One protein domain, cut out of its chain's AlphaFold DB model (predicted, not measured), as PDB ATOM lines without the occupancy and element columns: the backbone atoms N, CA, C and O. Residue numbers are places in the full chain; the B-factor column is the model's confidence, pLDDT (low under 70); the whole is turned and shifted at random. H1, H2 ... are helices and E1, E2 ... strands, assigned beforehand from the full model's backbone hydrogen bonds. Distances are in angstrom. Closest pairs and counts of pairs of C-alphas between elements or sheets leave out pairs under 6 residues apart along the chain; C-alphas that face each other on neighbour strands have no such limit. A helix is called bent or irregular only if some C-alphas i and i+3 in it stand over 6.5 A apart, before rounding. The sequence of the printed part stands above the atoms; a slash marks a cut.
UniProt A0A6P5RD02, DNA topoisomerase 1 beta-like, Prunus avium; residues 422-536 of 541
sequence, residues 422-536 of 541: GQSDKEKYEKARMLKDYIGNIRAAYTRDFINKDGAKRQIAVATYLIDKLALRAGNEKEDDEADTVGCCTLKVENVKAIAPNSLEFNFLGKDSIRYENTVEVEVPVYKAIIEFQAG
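What this domain is: This is residues 422 to 536 of the 541 residues of the protein "DNA topoisomerase 1 beta-like" of Prunus avium (UniProt A0A6P5RD02). A three-stranded antiparallel sheet has H3 over one face; H2 touches H3 and folds back on H1b as a helical hairpin, while residues 422 to 438 of the long bent helix H1 stick out as an arm. The printed part has 115 residues, with three named helices and three named strands in the order H1 H2 E1 E2 E3 H3, class mixed, sheet order E1 E2 E3. It is only just compact, close to loose, with a radius of gyration of the C-alphas of 15.6 A and spans of 46 by 38 by 25 A.

How they stand to each other: H1, residues 422 to 449, was assigned as one helix by its hydrogen bonds but is bent, with C-alphas 437 and 440 7.2 A apart; its arms H1a, 422 to 437, and H1b, 440 to 449, stand at a steep tilt of 65 degrees. H1b and H2, residues 455 to 470, touch as a hairpin, opposite ways at a steep tilt of 41 degrees, the closest C-alphas being Tyr 446 and Ala 461, 4.5 A. E1, 496 to 499, E2, 503 to 510, and E3, 514 to 521, form a meander, each strand the antiparallel neighbour of the one before, with N 497 and O 505 at 2.8 A and N 506 and O 518 at 2.8 A. H3, residues 524 to 535, is on the sheet at a height of 9.4 A, over E1 and E2, in two layers, helix on one face. H2 touches H3 with residues 458 to 462 alone, C-alphas of Val 462 and Val 526 closest at 6.2 A. Every O i to N i+4 pair is within hydrogen-bond range in H2 and H3, against 11 of 12 in H1a and 5 of 6 in H1b.

Where its parts are: H1a begins at C-alpha 422, (29.448, -31.670, -10.831), and is 23.4 A long; H1b is 14.6 A, H2 21.9 A, E1 9.7 A, E2 20.4 A, E3 22.3 A and H3 16.8 A. H3 ends at C-alpha 535, (4.182, -15.364, 25.544).

The domain as a whole: The two C-alphas farthest apart, Gln 423 and Ala 500, are 47.6 A apart. The printed part has no cut; the link from H2 to E1, residues 471 to 495, is long. Residue 536 alone has pLDDT under 70.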
ATOM      1  N   GLY A 422      30.629 -31.431 -10.000       91.38
ATOM      2  CA  GLY A 422      29.448 -31.670 -10.831       91.38
ATOM      3  C   GLY A 422      28.591 -32.846 -10.353       91.38
ATOM      4  O   GLY A 422      27.368 -32.730 -10.327       91.38
ATOM      5  N   GLN A 423      29.210 -33.949  -9.922       89.88
ATOM      6  CA  GLN A 423      28.495 -35.103  -9.367       89.88
ATOM      7  C   GLN A 423      27.837 -34.757  -8.018       89.88
ATOM      8  O   GLN A 423      26.653 -35.035  -7.847       89.88
ATOM      9  N   SER A 424      28.533 -34.043  -7.126       90.69
ATOM     10  CA  SER A 424      27.943 -33.548  -5.869       90.69
ATOM     11  C   SER A 424      26.794 -32.547  -6.104       90.69
ATOM     12  O   SER A 424      25.758 -32.607  -5.437       90.69
ATOM     13  N   ASP A 425      26.909 -31.657  -7.099       93.19
ATOM     14  CA  ASP A 425      25.835 -30.708  -7.431       93.19
ATOM     15  C   ASP A 425      24.616 -31.406  -8.067       93.19
ATOM     16  O   ASP A 425      23.472 -31.030  -7.795       93.19
ATOM     17  N   LYS A 426      24.842 -32.475  -8.843       94.12
ATOM     18  CA  LYS A 426      23.805 -33.383  -9.354       94.12
ATOM     19  C   LYS A 426      23.101 -34.127  -8.216       94.12
ATOM     20  O   LYS A 426      21.878 -34.091  -8.158       94.12
ATOM     21  N   GLU A 427      23.833 -34.736  -7.285       93.69
ATOM     22  CA  GLU A 427      23.273 -35.426  -6.108       93.69
ATOM     23  C   GLU A 427      22.410 -34.496  -5.245       93.69
ATOM     24  O   GLU A 427      21.312 -34.866  -4.830       93.69
ATOM     25  N   LYS A 428      22.850 -33.247  -5.050       94.88
ATOM     26  CA  LYS A 428      22.060 -32.187  -4.407       94.88
ATOM     27  C   LYS A 428      20.721 -31.946  -5.126       94.88
ATOM     28  O   LYS A 428      19.698 -31.796  -4.455       94.88
ATOM     29  N   TYR A 429      20.691 -31.923  -6.463       95.94
ATOM     30  CA  TYR A 429      19.432 -31.796  -7.211       95.94
ATOM     31  C   TYR A 429      18.590 -33.076  -7.195       95.94
ATOM     32  O   TYR A 429      17.374 -32.974  -7.057       95.94
ATOM     33  N   GLU A 430      19.186 -34.267  -7.255       96.88
ATOM     34  CA  GLU A 430      18.443 -35.527  -7.109       96.88
ATOM     35  C   GLU A 430      17.818 -35.657  -5.710       96.88
ATOM     36  O   GLU A 430      16.663 -36.058  -5.587       96.88
ATOM     37  N   LYS A 431      18.490 -35.185  -4.650       95.75
ATOM     38  CA  LYS A 431      17.903 -35.083  -3.303       95.75
ATOM     39  C   LYS A 431      16.709 -34.119  -3.252       95.75
ATOM     40  O   LYS A 431      15.718 -34.414  -2.587       95.75
ATOM     41  N   ALA A 432      16.757 -33.012  -3.995       96.25
ATOM     42  CA  ALA A 432      15.613 -32.110  -4.154       96.25
ATOM     43  C   ALA A 432      14.481 -32.720  -5.010       96.25
ATOM     44  O   ALA A 432      13.307 -32.459  -4.746       96.25
ATOM     45  N   ARG A 433      14.806 -33.567  -5.999       97.38
ATOM     46  CA  ARG A 433      13.818 -34.341  -6.768       97.38
ATOM     47  C   ARG A 433      13.128 -35.387  -5.896       97.38
ATOM     48  O   ARG A 433      11.907 -35.419  -5.906       97.38
ATOM     49  N   MET A 434      13.867 -36.146  -5.084       96.88
ATOM     50  CA  MET A 434      13.278 -37.073  -4.107       96.88
ATOM     51  C   MET A 434      12.358 -36.342  -3.119       96.88
ATOM     52  O   MET A 434      11.242 -36.790  -2.871       96.88
ATOM     53  N   LEU A 435      12.769 -35.174  -2.604       96.94
ATOM     54  CA  LEU A 435      11.936 -34.374  -1.696       96.94
ATOM     55  C   LEU A 435      10.562 -34.027  -2.298       96.94
ATOM     56  O   LEU A 435       9.576 -34.043  -1.567       96.94
ATOM     57  N   LYS A 436      10.468 -33.775  -3.614       97.00
ATOM     58  CA  LYS A 436       9.191 -33.522  -4.315       97.00
ATOM     59  C   LYS A 436       8.173 -34.646  -4.105       97.00
ATOM     60  O   LYS A 436       6.981 -34.364  -4.033       97.00
ATOM     61  N   ASP A 437       8.631 -35.890  -4.021       97.00
ATOM     62  CA  ASP A 437       7.759 -37.063  -3.957       97.00
ATOM     63  C   ASP A 437       7.351 -37.388  -2.507       97.00
ATOM     64  O   ASP A 437       6.244 -37.865  -2.267       97.00
ATOM     65  N   TYR A 438       8.170 -37.001  -1.519       96.62
ATOM     66  CA  TYR A 438       7.842 -37.104  -0.088       96.62
ATOM     67  C   TYR A 438       7.131 -35.869   0.502       96.62
ATOM     68  O   TYR A 438       6.581 -35.955   1.603       96.62
ATOM     69  N   ILE A 439       7.107 -34.721  -0.192       97.44
ATOM     70  CA  ILE A 439       6.646 -33.441   0.387       97.44
ATOM     71  C   ILE A 439       5.193 -33.475   0.884       97.44
ATOM     72  O   ILE A 439       4.877 -32.816   1.870       97.44
ATOM     73  N   GLY A 440       4.313 -34.259   0.253       98.06
ATOM     74  CA  GLY A 440       2.928 -34.425   0.709       98.06
ATOM     75  C   GLY A 440       2.851 -35.015   2.120       98.06
ATOM     76  O   GLY A 440       2.162 -34.472   2.983       98.06
ATOM     77  N   ASN A 441       3.641 -36.059   2.380       97.81
ATOM     78  CA  ASN A 441       3.697 -36.736   3.674       97.81
ATOM     79  C   ASN A 441       4.377 -35.863   4.740       97.81
ATOM     80  O   ASN A 441       3.924 -35.830   5.879       97.81
ATOM     81  N   ILE A 442       5.417 -35.108   4.365       97.62
ATOM     82  CA  ILE A 442       6.102 -34.156   5.259       97.62
ATOM     83  C   ILE A 442       5.147 -33.032   5.690       97.62
ATOM     84  O   ILE A 442       5.084 -32.696   6.872       97.62
ATOM     85  N   ARG A 443       4.343 -32.500   4.759       98.38
ATOM     86  CA  ARG A 443       3.307 -31.498   5.059       98.38
ATOM     87  C   ARG A 443       2.210 -32.070   5.960       98.38
ATOM     88  O   ARG A 443       1.879 -31.469   6.976       98.38
ATOM     89  N   ALA A 444       1.719 -33.273   5.662       97.94
ATOM     90  CA  ALA A 444       0.758 -33.980   6.514       97.94
ATOM     91  C   ALA A 444       1.325 -34.391   7.894       97.94
ATOM     92  O   ALA A 444       0.556 -34.662   8.819       97.94
ATOM     93  N   ALA A 445       2.650 -34.445   8.065       97.56
ATOM     94  CA  ALA A 445       3.282 -34.586   9.371       97.56
ATOM     95  C   ALA A 445       3.234 -33.262  10.144       97.56
ATOM     96  O   ALA A 445       2.526 -33.193  11.149       97.56
ATOM     97  N   TYR A 446       3.875 -32.196   9.641       97.62
ATOM     98  CA  TYR A 446       3.958 -30.940  10.395       97.62
ATOM     99  C   TYR A 446       2.567 -30.341  10.692       97.62
ATOM    100  O   TYR A 446       2.350 -29.821  11.783       97.62
ATOM    101  N   THR A 447       1.585 -30.465   9.784       97.38
ATOM    102  CA  THR A 447       0.236 -29.903  10.003       97.38
ATOM    103  C   THR A 447      -0.516 -30.603  11.141       97.38
ATOM    104  O   THR A 447      -1.336 -29.971  11.806       97.38
ATOM    105  N   ARG A 448      -0.223 -31.882  11.430       96.44
ATOM    106  CA  ARG A 448      -0.752 -32.561  12.629       96.44
ATOM    107  C   ARG A 448      -0.043 -32.087  13.898       96.44
ATOM    108  O   ARG A 448      -0.689 -31.924  14.930       96.44
ATOM    109  N   ASP A 449       1.263 -31.843  13.816       96.69
ATOM    110  CA  ASP A 449       2.077 -31.447  14.965       96.69
ATOM    111  C   ASP A 449       1.911 -29.972  15.384       96.69
ATOM    112  O   ASP A 449       2.259 -29.629  16.512       96.69
ATOM    113  N   PHE A 450       1.267 -29.120  14.573       95.56
ATOM    114  CA  PHE A 450       0.859 -27.760  14.975       95.56
ATOM    115  C   PHE A 450       0.028 -27.702  16.268       95.56
ATOM    116  O   PHE A 450       0.025 -26.676  16.941       95.56
ATOM    117  N   ILE A 451      -0.689 -28.777  16.610       92.25
ATOM    118  CA  ILE A 451      -1.502 -28.885  17.833       92.25
ATOM    119  C   ILE A 451      -0.976 -29.963  18.796       92.25
ATOM    120  O   ILE A 451      -1.715 -30.455  19.649       92.25
ATOM    121  N   ASN A 452       0.295 -30.360  18.664       94.19
ATOM    122  CA  ASN A 452       0.890 -31.352  19.555       94.19
ATOM    123  C   ASN A 452       0.980 -30.817  20.996       94.19
ATOM    124  O   ASN A 452       1.273 -29.642  21.225       94.19
ATOM    125  N   LYS A 453       0.763 -31.687  21.989       91.44
ATOM    126  CA  LYS A 453       0.943 -31.346  23.410       91.44
ATOM    127  C   LYS A 453       2.407 -31.018  23.729       91.44
ATOM    128  O   LYS A 453       2.671 -30.158  24.563       91.44
ATOM    129  N   ASP A 454       3.332 -31.679  23.040       92.75
ATOM    130  CA  ASP A 454       4.770 -31.434  23.107       92.75
ATOM    131  C   ASP A 454       5.131 -30.110  22.406       92.75
ATOM    132  O   ASP A 454       4.963 -29.970  21.191       92.75
ATOM    133  N   GLY A 455       5.621 -29.138  23.181       89.94
ATOM    134  CA  GLY A 455       5.998 -27.812  22.688       89.94
ATOM    135  C   GLY A 455       7.157 -27.831  21.688       89.94
ATOM    136  O   GLY A 455       7.099 -27.106  20.697       89.94
ATOM    137  N   ALA A 456       8.145 -28.714  21.869       92.38
ATOM    138  CA  ALA A 456       9.270 -28.837  20.945       92.38
ATOM    139  C   ALA A 456       8.809 -29.391  19.587       92.38
ATOM    140  O   ALA A 456       9.248 -28.923  18.536       92.38
ATOM    141  N   LYS A 457       7.845 -30.325  19.579       94.88
ATOM    142  CA  LYS A 457       7.197 -30.768  18.331       94.88
ATOM    143  C   LYS A 457       6.399 -29.645  17.662       94.88
ATOM    144  O   LYS A 457       6.470 -29.535  16.439       94.88
ATOM    145  N   ARG A 458       5.707 -28.780  18.424       94.88
ATOM    146  CA  ARG A 458       5.039 -27.590  17.852       94.88
ATOM    147  C   ARG A 458       6.046 -26.628  17.211       94.88
ATOM    148  O   ARG A 458       5.801 -26.184  16.092       94.88
ATOM    149  N   GLN A 459       7.167 -26.338  17.878       94.44
ATOM    150  CA  GLN A 459       8.234 -25.469  17.355       94.44
ATOM    151  C   GLN A 459       8.812 -26.031  16.051       94.44
ATOM    152  O   GLN A 459       8.684 -25.390  15.009       94.44
ATOM    153  N   ILE A 460       9.280 -27.286  16.062       96.31
ATOM    154  CA  ILE A 460       9.809 -27.979  14.875       96.31
ATOM    155  C   ILE A 460       8.794 -27.968  13.719       96.31
ATOM    156  O   ILE A 460       9.168 -27.712  12.571       96.31
ATOM    157  N   ALA A 461       7.508 -28.216  13.988       97.50
ATOM    158  CA  ALA A 461       6.463 -28.185  12.968       97.50
ATOM    159  C   ALA A 461       6.263 -26.782  12.363       97.50
ATOM    160  O   ALA A 461       6.193 -26.644  11.138       97.50
ATOM    161  N   VAL A 462       6.222 -25.738  13.196       96.94
ATOM    162  CA  VAL A 462       6.094 -24.337  12.763       96.94
ATOM    163  C   VAL A 462       7.336 -23.873  11.995       96.94
ATOM    164  O   VAL A 462       7.195 -23.328  10.900       96.94
ATOM    165  N   ALA A 463       8.545 -24.153  12.482       97.25
ATOM    166  CA  ALA A 463       9.788 -23.837  11.780       97.25
ATOM    167  C   ALA A 463       9.875 -24.552  10.418       97.25
ATOM    168  O   ALA A 463      10.219 -23.929   9.409       97.25
ATOM    169  N   THR A 464       9.477 -25.829  10.352       97.69
ATOM    170  CA  THR A 464       9.405 -26.597   9.095       97.69
ATOM    171  C   THR A 464       8.395 -25.991   8.116       97.69
ATOM    172  O   THR A 464       8.698 -25.862   6.928       97.69
ATOM    173  N   TYR A 465       7.222 -25.560   8.594       98.19
ATOM    174  CA  TYR A 465       6.231 -24.849   7.783       98.19
ATOM    175  C   TYR A 465       6.777 -23.525   7.231       98.19
ATOM    176  O   TYR A 465       6.650 -23.265   6.036       98.19
ATOM    177  N   LEU A 466       7.429 -22.703   8.057       97.44
ATOM    178  CA  LEU A 466       8.001 -21.425   7.617       97.44
ATOM    179  C   LEU A 466       9.131 -21.622   6.590       97.44
ATOM    180  O   LEU A 466       9.234 -20.854   5.631       97.44
ATOM    181  N   ILE A 467       9.931 -22.685   6.720       97.94
ATOM    182  CA  ILE A 467      10.930 -23.075   5.713       97.94
ATOM    183  C   ILE A 467      10.250 -23.533   4.404       97.94
ATOM    184  O   ILE A 467      10.649 -23.073   3.335       97.94
ATOM    185  N   ASP A 468       9.203 -24.368   4.462       97.88
ATOM    186  CA  ASP A 468       8.459 -24.848   3.280       97.88
ATOM    187  C   ASP A 468       7.712 -23.727   2.535       97.88
ATOM    188  O   ASP A 468       7.734 -23.681   1.304       97.88
ATOM    189  N   LYS A 469       7.043 -22.816   3.257       97.19
ATOM    190  CA  LYS A 469       6.210 -21.761   2.653       97.19
ATOM    191  C   LYS A 469       6.994 -20.527   2.231       97.19
ATOM    192  O   LYS A 469       6.693 -19.953   1.188       97.19
ATOM    193  N   LEU A 470       7.965 -20.097   3.038       97.06
ATOM    194  CA  LEU A 470       8.643 -18.804   2.866       97.06
ATOM    195  C   LEU A 470      10.091 -18.944   2.370       97.06
ATOM    196  O   LEU A 470      10.766 -17.931   2.175       97.06
ATOM    197  N   ALA A 471      10.575 -20.177   2.175       97.25
ATOM    198  CA  ALA A 471      11.954 -20.495   1.799       97.25
ATOM    199  C   ALA A 471      13.006 -19.869   2.738       97.25
ATOM    200  O   ALA A 471      14.099 -19.475   2.306       97.25
ATOM    201  N   LEU A 472      12.685 -19.769   4.037       96.50
ATOM    202  CA  LEU A 472      13.644 -19.321   5.045       96.50
ATOM    203  C   LEU A 472      14.836 -20.283   5.107       96.50
ATOM    204  O   LEU A 472      14.722 -21.489   4.896       96.50
ATOM    205  N   ARG A 473      16.012 -19.741   5.428       97.44
ATOM    206  CA  ARG A 473      17.182 -20.564   5.765       97.44
ATOM    207  C   ARG A 473      17.020 -21.042   7.201       97.44
ATOM    208  O   ARG A 473      16.575 -20.242   8.018       97.44
ATOM    209  N   ALA A 474      17.439 -22.277   7.491       95.19
ATOM    210  CA  ALA A 474      17.352 -22.878   8.826       95.19
ATOM    211  C   ALA A 474      17.796 -21.903   9.929       95.19
ATOM    212  O   ALA A 474      16.998 -21.571  10.787       95.19
ATOM    213  N   GLY A 475      18.995 -21.327   9.805       93.06
ATOM    214  CA  GLY A 475      19.533 -20.410  10.808       93.06
ATOM    215  C   GLY A 475      20.270 -21.193  11.878       93.06
ATOM    216  O   GLY A 475      19.662 -21.912  12.658       93.06
ATOM    217  N   ASN A 476      21.590 -21.067  11.874       91.31
ATOM    218  CA  ASN A 476      22.429 -21.625  12.921       91.31
ATOM    219  C   ASN A 476      22.609 -20.562  14.008       91.31
ATOM    220  O   ASN A 476      22.554 -19.361  13.715       91.31
ATOM    221  N   GLU A 477      22.869 -21.011  15.231       88.69
ATOM    222  CA  GLU A 477      23.388 -20.166  16.306       88.69
ATOM    223  C   GLU A 477      24.725 -19.514  15.901       88.69
ATOM    224  O   GLU A 477      25.421 -19.980  14.989       88.69
ATOM    225  N   LYS A 478      25.055 -18.396  16.551       85.50
ATOM    226  CA  LYS A 478      26.206 -17.539  16.254       85.50
ATOM    227  C   LYS A 478      26.933 -17.170  17.532       85.50
ATOM    228  O   LYS A 478      26.303 -16.914  18.550       85.50
ATOM    229  N   GLU A 479      28.250 -17.067  17.438       84.50
ATOM    230  CA  GLU A 479      29.076 -16.484  18.493       84.50
ATOM    231  C   GLU A 479      29.004 -14.946  18.447       84.50
ATOM    232  O   GLU A 479      28.867 -14.367  17.364       84.50
ATOM    233  N   ASP A 480      29.213 -14.284  19.591       82.25
ATOM    234  CA  ASP A 480      29.244 -12.812  19.752       82.25
ATOM    235  C   ASP A 480      30.236 -12.083  18.819       82.25
ATOM    236  O   ASP A 480      30.245 -10.856  18.716       82.25
ATOM    237  N   ASP A 481      31.125 -12.831  18.158       84.19
ATOM    238  CA  ASP A 481      32.165 -12.314  17.275       84.19
ATOM    239  C   ASP A 481      31.726 -12.160  15.798       84.19
ATOM    240  O   ASP A 481      32.441 -11.554  14.985       84.19
ATOM    241  N   GLU A 482      30.504 -12.607  15.477       86.44
ATOM    242  CA  GLU A 482      29.813 -12.447  14.192       86.44
ATOM    243  C   GLU A 482      28.868 -11.229  14.130       86.44
ATOM    244  O   GLU A 482      28.581 -10.565  15.119       86.44
ATOM    245  N   ALA A 483      28.369 -10.899  12.930       87.56
ATOM    246  CA  ALA A 483      27.239  -9.976  12.788       87.56
ATOM    247  C   ALA A 483      25.920 -10.667  13.179       87.56
ATOM    248  O   ALA A 483      25.656 -11.776  12.697       87.56
ATOM    249  N   ASP A 484      25.078  -9.990  13.962       90.12
ATOM    250  CA  ASP A 484      23.731 -10.455  14.316       90.12
ATOM    251  C   ASP A 484      22.849 -10.557  13.059       90.12
ATOM    252  O   ASP A 484      22.507  -9.560  12.419       90.12
ATOM    253  N   THR A 485      22.563 -11.793  12.644       92.94
ATOM    254  CA  THR A 485      21.685 -12.107  11.509       92.94
ATOM    255  C   THR A 485      21.048 -13.473  11.724       92.94
ATOM    256  O   THR A 485      21.773 -14.452  11.914       92.94
ATOM    257  N   VAL A 486      19.732 -13.575  11.600       95.00
ATOM    258  CA  VAL A 486      18.968 -14.770  11.984       95.00
ATOM    259  C   VAL A 486      18.516 -15.608  10.779       95.00
ATOM    260  O   VAL A 486      18.532 -15.166   9.622       95.00
ATOM    261  N   GLY A 487      18.130 -16.853  11.048       95.62
ATOM    262  CA  GLY A 487      17.302 -17.690  10.174       95.62
ATOM    263  C   GLY A 487      16.108 -18.236  10.959       95.62
ATOM    264  O   GLY A 487      15.900 -17.820  12.090       95.62
ATOM    265  N   CYS A 488      15.331 -19.147  10.369       96.50
ATOM    266  CA  CYS A 488      14.064 -19.643  10.925       96.50
ATOM    267  C   CYS A 488      14.151 -20.056  12.409       96.50
ATOM    268  O   CYS A 488      13.368 -19.577  13.222       96.50
ATOM    269  N   CYS A 489      15.148 -20.871  12.757       95.25
ATOM    270  CA  CYS A 489      15.370 -21.424  14.092       95.25
ATOM    271  C   CYS A 489      16.056 -20.456  15.073       95.25
ATOM    272  O   CYS A 489      16.126 -20.720  16.269       95.25
ATOM    273  N   THR A 490      16.554 -19.318  14.577       94.69
ATOM    274  CA  THR A 490      17.167 -18.257  15.393       94.69
ATOM    275  C   THR A 490      16.379 -16.945  15.362       94.69
ATOM    276  O   THR A 490      16.899 -15.908  15.764       94.69
ATOM    277  N   LEU A 491      15.119 -16.976  14.907       94.62
ATOM    278  CA  LEU A 491      14.188 -15.851  15.015       94.62
ATOM    279  C   LEU A 491      13.912 -15.531  16.489       94.62
ATOM    280  O   LEU A 491      13.390 -16.361  17.228       94.62
ATOM    281  N   LYS A 492      14.205 -14.294  16.891       92.38
ATOM    282  CA  LYS A 492      13.877 -13.741  18.210       92.38
ATOM    283  C   LYS A 492      12.429 -13.238  18.219       92.38
ATOM    284  O   LYS A 492      11.870 -12.934  17.162       92.38
ATOM    285  N   VAL A 493      11.841 -13.049  19.404       91.94
ATOM    286  CA  VAL A 493      10.473 -12.502  19.571       91.94
ATOM    287  C   VAL A 493      10.276 -11.189  18.799       91.94
ATOM    288  O   VAL A 493       9.279 -11.033  18.105       91.94
ATOM    289  N   GLU A 494      11.261 -10.290  18.841       92.69
ATOM    290  CA  GLU A 494      11.288  -9.002  18.123       92.69
ATOM    291  C   GLU A 494      11.275  -9.101  16.582       92.69
ATOM    292  O   GLU A 494      11.009  -8.109  15.904       92.69
ATOM    293  N   ASN A 495      11.573 -10.267  16.001       95.25
ATOM    294  CA  ASN A 495      11.702 -10.444  14.549       95.25
ATOM    295  C   ASN A 495      10.376 -10.793  13.851       95.25
ATOM    296  O   ASN A 495      10.321 -10.800  12.616       95.25
ATOM    297  N   VAL A 496       9.329 -11.108  14.624       96.00
ATOM    298  CA  VAL A 496       8.018 -11.549  14.134       96.00
ATOM    299  C   VAL A 496       6.918 -10.831  14.911       96.00
ATOM    300  O   VAL A 496       6.919 -10.823  16.136       96.00
ATOM    301  N   LYS A 497       5.936 -10.257  14.221       95.81
ATOM    302  CA  LYS A 497       4.786  -9.592  14.839       95.81
ATOM    303  C   LYS A 497       3.486 -10.231  14.366       95.81
ATOM    304  O   LYS A 497       3.187 -10.251  13.173       95.81
ATOM    305  N   ALA A 498       2.711 -10.753  15.313       95.00
ATOM    306  CA  ALA A 498       1.378 -11.275  15.052       95.00
ATOM    307  C   ALA A 498       0.398 -10.123  14.762       95.00
ATOM    308  O   ALA A 498       0.286  -9.171  15.536       95.00
ATOM    309  N   ILE A 499      -0.308 -10.210  13.634       95.69
ATOM    310  CA  ILE A 499      -1.336  -9.263  13.199       95.69
ATOM    311  C   ILE A 499      -2.644 -10.032  12.994       95.69
ATOM    312  O   ILE A 499      -2.731 -10.938  12.165       95.69
ATOM    313  N   ALA A 500      -3.681  -9.653  13.741       92.19
ATOM    314  CA  ALA A 500      -4.990 -10.290  13.651       92.19
ATOM    315  C   ALA A 500      -5.618 -10.111  12.247       92.19
ATOM    316  O   ALA A 500      -5.461  -9.043  11.649       92.19
ATOM    317  N   PRO A 501      -6.367 -11.106  11.726       92.81
ATOM    318  CA  PRO A 501      -6.782 -12.331  12.416       92.81
ATOM    319  C   PRO A 501      -5.782 -13.502  12.350       92.81
ATOM    320  O   PRO A 501      -5.819 -14.345  13.245       92.81
ATOM    321  N   ASN A 502      -4.918 -13.577  11.331       96.38
ATOM    322  CA  ASN A 502      -4.016 -14.718  11.098       96.38
ATOM    323  C   ASN A 502      -2.747 -14.379  10.281       96.38
ATOM    324  O   ASN A 502      -2.214 -15.239   9.582       96.38
ATOM    325  N   SER A 503      -2.243 -13.145  10.359       97.31
ATOM    326  CA  SER A 503      -1.058 -12.696   9.613       97.31
ATOM    327  C   SER A 503       0.184 -12.583  10.495       97.31
ATOM    328  O   SER A 503       0.102 -12.200  11.660       97.31
ATOM    329  N   LEU A 504       1.356 -12.865   9.925       97.50
ATOM    330  CA  LEU A 504       2.659 -12.650  10.557       97.50
ATOM    331  C   LEU A 504       3.475 -11.640   9.744       97.50
ATOM    332  O   LEU A 504       3.722 -11.838   8.554       97.50
ATOM    333  N   GLU A 505       3.905 -10.568  10.401       97.75
ATOM    334  CA  GLU A 505       4.845  -9.574   9.887       97.75
ATOM    335  C   GLU A 505       6.263  -9.951  10.334       97.75
ATOM    336  O   GLU A 505       6.592  -9.901  11.516       97.75
ATOM    337  N   PHE A 506       7.105 -10.355   9.386       97.88
ATOM    338  CA  PHE A 506       8.512 -10.683   9.599       97.88
ATOM    339  C   PHE A 506       9.389  -9.477   9.268       97.88
ATOM    340  O   PHE A 506       9.268  -8.909   8.180       97.88
ATOM    341  N   ASN A 507      10.312  -9.131  10.165       97.38
ATOM    342  CA  ASN A 507      11.270  -8.044   9.976       97.38
ATOM    343  C   ASN A 507      12.605  -8.375  10.663       97.38
ATOM    344  O   ASN A 507      12.739  -8.223  11.875       97.38
ATOM    345  N   PHE A 508      13.599  -8.831   9.896       96.88
ATOM    346  CA  PHE A 508      14.910  -9.211  10.439       96.88
ATOM    347  C   PHE A 508      16.046  -9.103   9.419       96.88
ATOM    348  O   PHE A 508      15.818  -9.048   8.211       96.88
ATOM    349  N   LEU A 509      17.298  -9.112   9.888       97.12
ATOM    350  CA  LEU A 509      18.477  -9.228   9.025       97.12
ATOM    351  C   LEU A 509      18.829 -10.705   8.821       97.12
ATOM    352  O   LEU A 509      19.193 -11.400   9.765       97.12
ATOM    353  N   GLY A 510      18.731 -11.191   7.586       95.50
ATOM    354  CA  GLY A 510      19.150 -12.540   7.207       95.50
ATOM    355  C   GLY A 510      20.613 -12.607   6.753       95.50
ATOM    356  O   GLY A 510      21.381 -11.651   6.875       95.50
ATOM    357  N   LYS A 511      21.000 -13.748   6.160       94.12
ATOM    358  CA  LYS A 511      22.344 -13.971   5.584       94.12
ATOM    359  C   LYS A 511      22.821 -12.791   4.722       94.12
ATOM    360  O   LYS A 511      22.056 -12.225   3.946       94.12
ATOM    361  N   ASP A 512      24.121 -12.501   4.812       92.12
ATOM    362  CA  ASP A 512      24.795 -11.349   4.200       92.12
ATOM    363  C   ASP A 512      24.306  -9.981   4.757       92.12
ATOM    364  O   ASP A 512      24.619  -8.948   4.165       92.12
ATOM    365  N   SER A 513      23.593  -9.977   5.898       94.06
ATOM    366  CA  SER A 513      22.914  -8.827   6.533       94.06
ATOM    367  C   SER A 513      21.856  -8.166   5.641       94.06
ATOM    368  O   SER A 513      21.653  -6.955   5.675       94.06
ATOM    369  N   ILE A 514      21.181  -8.974   4.819       95.94
ATOM    370  CA  ILE A 514      20.097  -8.530   3.938       95.94
ATOM    371  C   ILE A 514      18.787  -8.572   4.728       95.94
ATOM    372  O   ILE A 514      18.409  -9.633   5.228       95.94
ATOM    373  N   ARG A 515      18.090  -7.435   4.825       97.31
ATOM    374  CA  ARG A 515      16.787  -7.343   5.495       97.31
ATOM    375  C   ARG A 515      15.739  -8.192   4.768       97.31
ATOM    376  O   ARG A 515      15.568  -8.062   3.556       97.31
ATOM    377  N   TYR A 516      15.056  -9.049   5.516       97.81
ATOM    378  CA  TYR A 516      13.834  -9.734   5.118       97.81
ATOM    379  C   TYR A 516      12.668  -9.004   5.785       97.81
ATOM    380  O   TYR A 516      12.623  -8.896   7.009       97.81
ATOM    381  N   GLU A 517      11.769  -8.467   4.968       97.75
ATOM    382  CA  GLU A 517      10.593  -7.703   5.381       97.75
ATOM    383  C   GLU A 517       9.406  -8.244   4.579       97.75
ATOM    384  O   GLU A 517       9.398  -8.155   3.349       97.75
ATOM    385  N   ASN A 518       8.465  -8.906   5.252       97.38
ATOM    386  CA  ASN A 518       7.358  -9.607   4.604       97.38
ATOM    387  C   ASN A 518       6.175  -9.756   5.568       97.38
ATOM    388  O   ASN A 518       6.366 -10.226   6.685       97.38
ATOM    389  N   THR A 519       4.959  -9.427   5.130       97.69
ATOM    390  CA  THR A 519       3.729  -9.766   5.866       97.69
ATOM    391  C   THR A 519       2.992 -10.855   5.108       97.69
ATOM    392  O   THR A 519       2.683 -10.685   3.929       97.69
ATOM    393  N   VAL A 520       2.719 -11.973   5.777       97.25
ATOM    394  CA  VAL A 520       2.126 -13.164   5.163       97.25
ATOM    395  C   VAL A 520       0.998 -13.720   6.024       97.25
ATOM    396  O   VAL A 520       1.127 -13.838   7.241       97.25
ATOM    397  N   GLU A 521      -0.114 -14.057   5.380       97.69
ATOM    398  CA  GLU A 521      -1.214 -14.792   6.001       97.69
ATOM    399  C   GLU A 521      -0.791 -16.253   6.224       97.69
ATOM    400  O   GLU A 521      -0.273 -16.897   5.307       97.69
ATOM    401  N   VAL A 522      -0.995 -16.781   7.433       97.06
ATOM    402  CA  VAL A 522      -0.627 -18.157   7.797       97.06
ATOM    403  C   VAL A 522      -1.835 -18.967   8.267       97.06
ATOM    404  O   VAL A 522      -2.915 -18.441   8.554       97.06
ATOM    405  N   GLU A 523      -1.654 -20.284   8.359       95.88
ATOM    406  CA  GLU A 523      -2.667 -21.180   8.916       95.88
ATOM    407  C   GLU A 523      -2.951 -20.814  10.388       95.88
ATOM    408  O   GLU A 523      -2.033 -20.591  11.177       95.88
ATOM    409  N   VAL A 524      -4.229 -20.771  10.783       95.94
ATOM    410  CA  VAL A 524      -4.658 -20.332  12.130       95.94
ATOM    411  C   VAL A 524      -3.951 -21.073  13.289       95.94
ATOM    412  O   VAL A 524      -3.636 -20.412  14.281       95.94
ATOM    413  N   PRO A 525      -3.646 -22.389  13.213       95.19
ATOM    414  CA  PRO A 525      -2.821 -23.060  14.221       95.19
ATOM    415  C   PRO A 525      -1.399 -22.490  14.336       95.19
ATOM    416  O   PRO A 525      -0.910 -22.323  15.447       95.19
ATOM    417  N   VAL A 526      -0.761 -22.127  13.217       96.31
ATOM    418  CA  VAL A 526       0.589 -21.530  13.190       96.31
ATOM    419  C   VAL A 526       0.577 -20.138  13.817       96.31
ATOM    420  O   VAL A 526       1.433 -19.830  14.641       96.31
ATOM    421  N   TYR A 527      -0.421 -19.316  13.480       96.62
ATOM    422  CA  TYR A 527      -0.603 -17.993  14.086       96.62
ATOM    423  C   TYR A 527      -0.749 -18.078  15.615       96.62
ATOM    424  O   TYR A 527      -0.087 -17.344  16.346       96.62
ATOM    425  N   LYS A 528      -1.571 -19.018  16.106       94.25
ATOM    426  CA  LYS A 528      -1.747 -19.264  17.546       94.25
ATOM    427  C   LYS A 528      -0.468 -19.773  18.211       94.25
ATOM    428  O   LYS A 528      -0.088 -19.234  19.243       94.25
ATOM    429  N   ALA A 529       0.214 -20.744  17.604       93.62
ATOM    430  CA  ALA A 529       1.460 -21.293  18.133       93.62
ATOM    431  C   ALA A 529       2.556 -20.220  18.263       93.62
ATOM    432  O   ALA A 529       3.219 -20.160  19.291       93.62
ATOM    433  N   ILE A 530       2.697 -19.315  17.286       93.44
ATOM    434  CA  ILE A 530       3.637 -18.184  17.382       93.44
ATOM    435  C   ILE A 530       3.299 -17.270  18.572       93.44
ATOM    436  O   ILE A 530       4.204 -16.907  19.317       93.44
ATOM    437  N   ILE A 531       2.019 -16.953  18.808       92.56
ATOM    438  CA  ILE A 531       1.603 -16.162  19.982       92.56
ATOM    439  C   ILE A 531       1.915 -16.903  21.295       92.56
ATOM    440  O   ILE A 531       2.419 -16.286  22.231       92.56
ATOM    441  N   GLU A 532       1.666 -18.216  21.366       90.88
ATOM    442  CA  GLU A 532       2.025 -19.041  22.532       90.88
ATOM    443  C   GLU A 532       3.535 -19.019  22.808       90.88
ATOM    444  O   GLU A 532       3.942 -18.831  23.953       90.88
ATOM    445  N   PHE A 533       4.372 -19.166  21.773       90.50
ATOM    446  CA  PHE A 533       5.830 -19.126  21.917       90.50
ATOM    447  C   PHE A 533       6.311 -17.745  22.388       90.50
ATOM    448  O   PHE A 533       7.121 -17.655  23.307       90.50
ATOM    449  N   GLN A 534       5.770 -16.662  21.815       88.50
ATOM    450  CA  GLN A 534       6.114 -15.289  22.204       88.50
ATOM    451  C   GLN A 534       5.703 -14.947  23.643       88.50
ATOM    452  O   GLN A 534       6.380 -14.151  24.288       88.50
ATOM    453  N   ALA A 535       4.636 -15.559  24.167       83.56
ATOM    454  CA  ALA A 535       4.182 -15.364  25.544       83.56
ATOM    455  C   ALA A 535       4.952 -16.199  26.594       83.56
ATOM    456  O   ALA A 535       4.773 -15.972  27.788       83.56
ATOM    457  N   GLY A 536       5.773 -17.170  26.174       68.12
ATOM    458  CA  GLY A 536       6.441 -18.133  27.063       68.12
ATOM    459  C   GLY A 536       7.912 -17.850  27.398       68.12
ATOM    460  O   GLY A 536       8.543 -18.700  28.017       68.12
TER     461      GLY A 536